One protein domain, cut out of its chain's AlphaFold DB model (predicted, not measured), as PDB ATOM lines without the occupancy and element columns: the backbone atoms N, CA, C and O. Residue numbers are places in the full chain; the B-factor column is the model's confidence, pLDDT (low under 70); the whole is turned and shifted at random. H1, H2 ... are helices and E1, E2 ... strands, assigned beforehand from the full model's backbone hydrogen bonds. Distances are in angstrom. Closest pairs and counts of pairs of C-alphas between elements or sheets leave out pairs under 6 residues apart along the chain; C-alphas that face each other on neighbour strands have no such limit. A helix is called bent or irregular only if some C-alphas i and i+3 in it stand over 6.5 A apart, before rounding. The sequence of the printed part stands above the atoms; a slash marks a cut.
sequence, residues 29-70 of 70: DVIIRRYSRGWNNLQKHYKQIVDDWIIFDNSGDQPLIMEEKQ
ATOM      1  N   ASP A  29      28.069 -41.974  41.767       85.44
ATOM      2  CA  ASP A  29      28.678 -40.992  40.866       85.44
ATOM      3  C   ASP A  29      29.527 -41.664  39.766       85.44
ATOM      4  O   ASP A  29      29.546 -41.230  38.607       85.44
ATOM      5  N   VAL A  30      30.215 -42.761  40.108       84.50
ATOM      6  CA  VAL A  30      31.022 -43.558  39.176       84.50
ATOM      7  C   VAL A  30      30.117 -44.259  38.168       84.50
ATOM      8  O   VAL A  30      30.447 -44.327  36.982       84.50
ATOM      9  N   ILE A  31      28.983 -44.771  38.627       81.56
ATOM     10  CA  ILE A  31      27.975 -45.411  37.790       81.56
ATOM     11  C   ILE A  31      27.411 -44.402  36.779       81.56
ATOM     12  O   ILE A  31      27.506 -44.627  35.568       81.56
ATOM     13  N   ILE A  32      26.915 -43.258  37.262       82.94
ATOM     14  CA  ILE A  32      26.286 -42.217  36.437       82.94
ATOM     15  C   ILE A  32      27.263 -41.708  35.371       82.94
ATOM     16  O   ILE A  32      26.934 -41.657  34.180       82.94
ATOM     17  N   ARG A  33      28.507 -41.383  35.760       85.94
ATOM     18  CA  ARG A  33      29.499 -40.854  34.808       85.94
ATOM     19  C   ARG A  33      29.900 -41.880  33.749       85.94
ATOM     20  O   ARG A  33      30.123 -41.509  32.596       85.94
ATOM     21  N   ARG A  34      30.034 -43.163  34.116       84.88
ATOM     22  CA  ARG A  34      30.421 -44.223  33.167       84.88
ATOM     23  C   ARG A  34      29.296 -44.502  32.187       84.88
ATOM     24  O   ARG A  34      29.585 -44.645  31.001       84.88
ATOM     25  N   TYR A  35      28.051 -44.496  32.659       82.50
ATOM     26  CA  TYR A  35      26.881 -44.610  31.800       82.50
ATOM     27  C   TYR A  35      26.832 -43.474  30.769       82.50
ATOM     28  O   TYR A  35      26.839 -43.733  29.568       82.50
ATOM     29  N   SER A  36      26.907 -42.217  31.221       84.38
ATOM     30  CA  SER A  36      26.880 -41.048  30.329       84.38
ATOM     31  C   SER A  36      28.006 -41.077  29.283       84.38
ATOM     32  O   SER A  36      27.775 -40.822  28.100       84.38
ATOM     33  N   ARG A  37      29.232 -41.445  29.683       87.88
ATOM     34  CA  ARG A  37      30.365 -41.594  28.750       87.88
ATOM     35  C   ARG A  37      30.146 -42.725  27.746       87.88
ATOM     36  O   ARG A  37      30.391 -42.527  26.561       87.88
ATOM     37  N   GLY A  38      29.679 -43.885  28.206       85.62
ATOM     38  CA  GLY A  38      29.386 -45.033  27.347       85.62
ATOM     39  C   GLY A  38      28.319 -44.713  26.303       85.62
ATOM     40  O   GLY A  38      28.530 -44.970  25.121       85.62
ATOM     41  N   TRP A  39      27.229 -44.068  26.724       85.94
ATOM     42  CA  TRP A  39      26.155 -43.630  25.833       85.94
ATOM     43  C   TRP A  39      26.649 -42.640  24.775       85.94
ATOM     44  O   TRP A  39      26.411 -42.824  23.583       85.94
ATOM     45  N   ASN A  40      27.416 -41.628  25.189       90.56
ATOM     46  CA  ASN A  40      28.002 -40.663  24.260       90.56
ATOM     47  C   ASN A  40      28.941 -41.326  23.241       90.56
ATOM     48  O   ASN A  40      28.884 -40.992  22.059       90.56
ATOM     49  N   ASN A  41      29.773 -42.281  23.667       88.06
ATOM     50  CA  ASN A  41      30.663 -43.009  22.760       88.06
ATOM     51  C   ASN A  41      29.891 -43.910  21.787       88.06
ATOM     52  O   ASN A  41      30.258 -43.988  20.615       88.06
ATOM     53  N   LEU A  42      28.810 -44.551  22.244       86.12
ATOM     54  CA  LEU A  42      27.937 -45.352  21.387       86.12
ATOM     55  C   LEU A  42      27.355 -44.506  20.250       86.12
ATOM     56  O   LEU A  42      27.501 -44.872  19.085       86.12
ATOM     57  N   GLN A  43      26.758 -43.359  20.588       87.00
ATOM     58  CA  GLN A  43      26.117 -42.472  19.611       87.00
ATOM     59  C   GLN A  43      27.131 -41.813  18.661       87.00
ATOM     60  O   GLN A  43      26.860 -41.672  17.471       87.00
ATOM     61  N   LYS A  44      28.308 -41.417  19.164       91.69
ATOM     62  CA  LYS A  44      29.304 -40.668  18.378       91.69
ATOM     63  C   LYS A  44      30.274 -41.535  17.585       91.69
ATOM     64  O   LYS A  44      30.801 -41.058  16.587       91.69
ATOM     65  N   HIS A  45      30.571 -42.747  18.045       89.00
ATOM     66  CA  HIS A  45      31.666 -43.546  17.495       89.00
ATOM     67  C   HIS A  45      31.216 -44.955  17.136       89.00
ATOM     68  O   HIS A  45      31.347 -45.357  15.985       89.00
ATOM     69  N   TYR A  46      30.665 -45.711  18.090       85.88
ATOM     70  CA  TYR A  46      30.496 -47.153  17.894       85.88
ATOM     71  C   TYR A  46      29.470 -47.490  16.811       85.88
ATOM     72  O   TYR A  46      29.781 -48.299  15.946       85.88
ATOM     73  N   LYS A  47      28.313 -46.806  16.770       85.69
ATOM     74  CA  LYS A  47      27.296 -47.008  15.716       85.69
ATOM     75  C   LYS A  47      27.831 -46.797  14.291       85.69
ATOM     76  O   LYS A  47      27.269 -47.338  13.344       85.69
ATOM     77  N   GLN A  48      28.881 -45.987  14.136       86.06
ATOM     78  CA  GLN A  48      29.426 -45.591  12.834       86.06
ATOM     79  C   GLN A  48      30.488 -46.561  12.306       86.06
ATOM     80  O   GLN A  48      30.730 -46.591  11.105       86.06
ATOM     81  N   ILE A  49      31.133 -47.331  13.188       87.12
ATOM     82  CA  ILE A  49      32.270 -48.202  12.839       87.12
ATOM     83  C   ILE A  49      31.915 -49.694  12.824       87.12
ATOM     84  O   ILE A  49      32.791 -50.522  12.586       87.12
ATOM     85  N   VAL A  50      30.659 -50.037  13.117       81.00
ATOM     86  CA  VAL A  50      30.150 -51.414  13.119       81.00
ATOM     87  C   VAL A  50      29.096 -51.604  12.034       81.00
ATOM     88  O   VAL A  50      28.364 -50.671  11.680       81.00
ATOM     89  N   ASP A  51      29.031 -52.826  11.516       85.19
ATOM     90  CA  ASP A  51      28.090 -53.203  10.464       85.19
ATOM     91  C   ASP A  51      26.663 -53.244  11.033       85.19
ATOM     92  O   ASP A  51      25.817 -52.462  10.597       85.19
ATOM     93  N   ASP A  52      26.471 -53.997  12.119       84.69
ATOM     94  CA  ASP A  52      25.174 -54.229  12.766       84.69
ATOM     95  C   ASP A  52      25.198 -53.776  14.224       84.69
ATOM     96  O   ASP A  52      26.230 -53.908  14.881       84.69
ATOM     97  N   TRP A  53      24.077 -53.295  14.769       86.00
ATOM     98  CA  TRP A  53      23.925 -53.027  16.206       86.00
ATOM     99  C   TRP A  53      22.459 -53.058  16.654       86.00
ATOM    100  O   TRP A  53      21.559 -52.768  15.875       86.00
ATOM    101  N   ILE A  54      22.217 -53.358  17.936       85.94
ATOM    102  CA  ILE A  54      20.883 -53.316  18.560       85.94
ATOM    103  C   ILE A  54      20.997 -52.683  19.956       85.94
ATOM    104  O   ILE A  54      21.920 -52.991  20.716       85.94
ATOM    105  N   ILE A  55      20.066 -51.795  20.302       84.44
ATOM    106  CA  ILE A  55      19.921 -51.176  21.625       84.44
ATOM    107  C   ILE A  55      18.721 -51.800  22.330       84.44
ATOM    108  O   ILE A  55      17.636 -51.876  21.756       84.44
ATOM    109  N   PHE A  56      18.912 -52.189  23.592       83.31
ATOM    110  CA  PHE A  56      17.866 -52.776  24.425       83.31
ATOM    111  C   PHE A  56      17.583 -51.920  25.663       83.31
ATOM    112  O   PHE A  56      18.512 -51.473  26.345       83.31
ATOM    113  N   ASP A  57      16.303 -51.762  25.992       77.75
ATOM    114  CA  ASP A  57      15.862 -51.381  27.327       77.75
ATOM    115  C   ASP A  57      15.716 -52.634  28.202       77.75
ATOM    116  O   ASP A  57      14.950 -53.542  27.896       77.75
ATOM    117  N   ASN A  58      16.462 -52.663  29.305       75.12
ATOM    118  CA  ASN A  58      16.445 -53.737  30.299       75.12
ATOM    119  C   ASN A  58      15.808 -53.260  31.619       75.12
ATOM    120  O   ASN A  58      16.199 -53.714  32.695       75.12
ATOM    121  N   SER A  59      14.912 -52.269  31.562       73.25
ATOM    122  CA  SER A  59      14.221 -51.724  32.732       73.25
ATOM    123  C   SER A  59      13.135 -52.651  33.287       73.25
ATOM    124  O   SER A  59      12.871 -52.604  34.488       73.25
ATOM    125  N   GLY A  60      12.544 -53.496  32.437       75.12
ATOM    126  CA  GLY A  60      11.554 -54.507  32.809       75.12
ATOM    127  C   GLY A  60      12.136 -55.913  32.980       75.12
ATOM    128  O   GLY A  60      13.343 -56.130  32.886       75.12
ATOM    129  N   ASP A  61      11.252 -56.889  33.190       80.56
ATOM    130  CA  ASP A  61      11.628 -58.303  33.357       80.56
ATOM    131  C   ASP A  61      12.152 -58.951  32.066       80.56
ATOM    132  O   ASP A  61      12.819 -59.986  32.111       80.56
ATOM    133  N   GLN A  62      11.834 -58.358  30.915       80.94
ATOM    134  CA  GLN A  62      12.268 -58.805  29.597       80.94
ATOM    135  C   GLN A  62      12.920 -57.637  28.844       80.94
ATOM    136  O   GLN A  62      12.383 -56.527  28.884       80.94
ATOM    137  N   PRO A  63      14.042 -57.870  28.142       80.44
ATOM    138  CA  PRO A  63      14.648 -56.875  27.268       80.44
ATOM    139  C   PRO A  63      13.697 -56.432  26.152       80.44
ATOM    140  O   PRO A  63      13.128 -57.268  25.448       80.44
ATOM    141  N   LEU A  64      13.579 -55.122  25.945       83.56
ATOM    142  CA  LEU A  64      12.830 -54.527  24.838       83.56
ATOM    143  C   LEU A  64      13.799 -53.916  23.829       83.56
ATOM    144  O   LEU A  64      14.684 -53.153  24.208       83.56
ATOM    145  N   ILE A  65      13.637 -54.224  22.542       86.12
ATOM    146  CA  ILE A  65      14.428 -53.583  21.485       86.12
ATOM    147  C   ILE A  65      13.953 -52.136  21.332       86.12
ATOM    148  O   ILE A  65      12.771 -51.884  21.116       86.12
ATOM    149  N   MET A  66      14.891 -51.201  21.437       85.50
ATOM    150  CA  MET A  66      14.652 -49.767  21.282       85.50
ATOM    151  C   MET A  66      15.021 -49.278  19.882       85.50
ATOM    152  O   MET A  66      14.298 -48.486  19.288       85.50
ATOM    153  N   GLU A  67      16.163 -49.730  19.366       87.31
ATOM    154  CA  GLU A  67      16.709 -49.317  18.073       87.31
ATOM    155  C   GLU A  67      17.599 -50.432  17.513       87.31
ATOM    156  O   GLU A  67      18.279 -51.119  18.279       87.31
ATOM    157  N   GLU A  68      17.668 -50.567  16.191       87.50
ATOM    158  CA  GLU A  68      18.587 -51.494  15.530       87.50
ATOM    159  C   GLU A  68      19.079 -50.985  14.170       87.50
ATOM    160  O   GLU A  68      18.447 -50.142  13.530       87.50
ATOM    161  N   LYS A  69      20.217 -51.528  13.738       84.12
ATOM    162  CA  LYS A  69      20.762 -51.461  12.382       84.12
ATOM    163  C   LYS A  69      21.215 -52.870  11.996       84.12
ATOM    164  O   LYS A  69      21.970 -53.483  12.755       84.12
ATOM    165  N   GLN A  70      20.753 -53.328  10.837       76.81
ATOM    166  CA  GLN A  70      21.106 -54.585  10.168       76.81
ATOM    167  C   GLN A  70      21.635 -54.287   8.756       76.81
ATOM    168  O   GLN A  70      21.452 -53.125   8.306       76.81
TER     169      GLN A  70
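What this domain is: This is residues 29 to 70 of the 70 residues of an uncharacterized protein of Desulfobacter sp (UniProt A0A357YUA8). A two-stranded hairpin, E1 and E2, and one long helix, H1, make a flat, open V joined at the link from H1 to E1. Residues 29 to 37 of H1 stick out free. The printed part has 42 residues, with H1, E1 and E2 in that order; the class is mixed, helices and strands. It is loose, with a radius of gyration of the C-alphas of 12.0 A and spans of 34 by 28 by 9 A.

How they stand to each other: E1, residues 53 to 57, and E2, residues 64 to 69, are antiparallel at 163 degrees; N 55 and O 67 are within hydrogen-bond range at 2.8 A. The closest C-alphas of E1 and H1, residues 29 to 49, are those of Trp 53 and Lys 47, 6.9 A apart. H1 and E2 are apart. In H1, 15 of 17 O i to N i+4 pairs are within range.

Where its parts are: E1 spans 13.8 A and E2 15.1 A, ending at C-alpha 69 (20.762, -51.461, 12.382). H1 spans 29.2 A from C-alpha 29 (28.678, -40.992, 40.866), with a kink of 44 degrees near residue 42; it is irregular, C-alphas 44 and 47 being 7.2 A apart.

The domain as a whole: The C-alphas of Asp 29 and Gln 70, the farthest apart, are 34.4 A apart. The printed part has no cut and no long link, and no printed residue is under 70 in pLDDT.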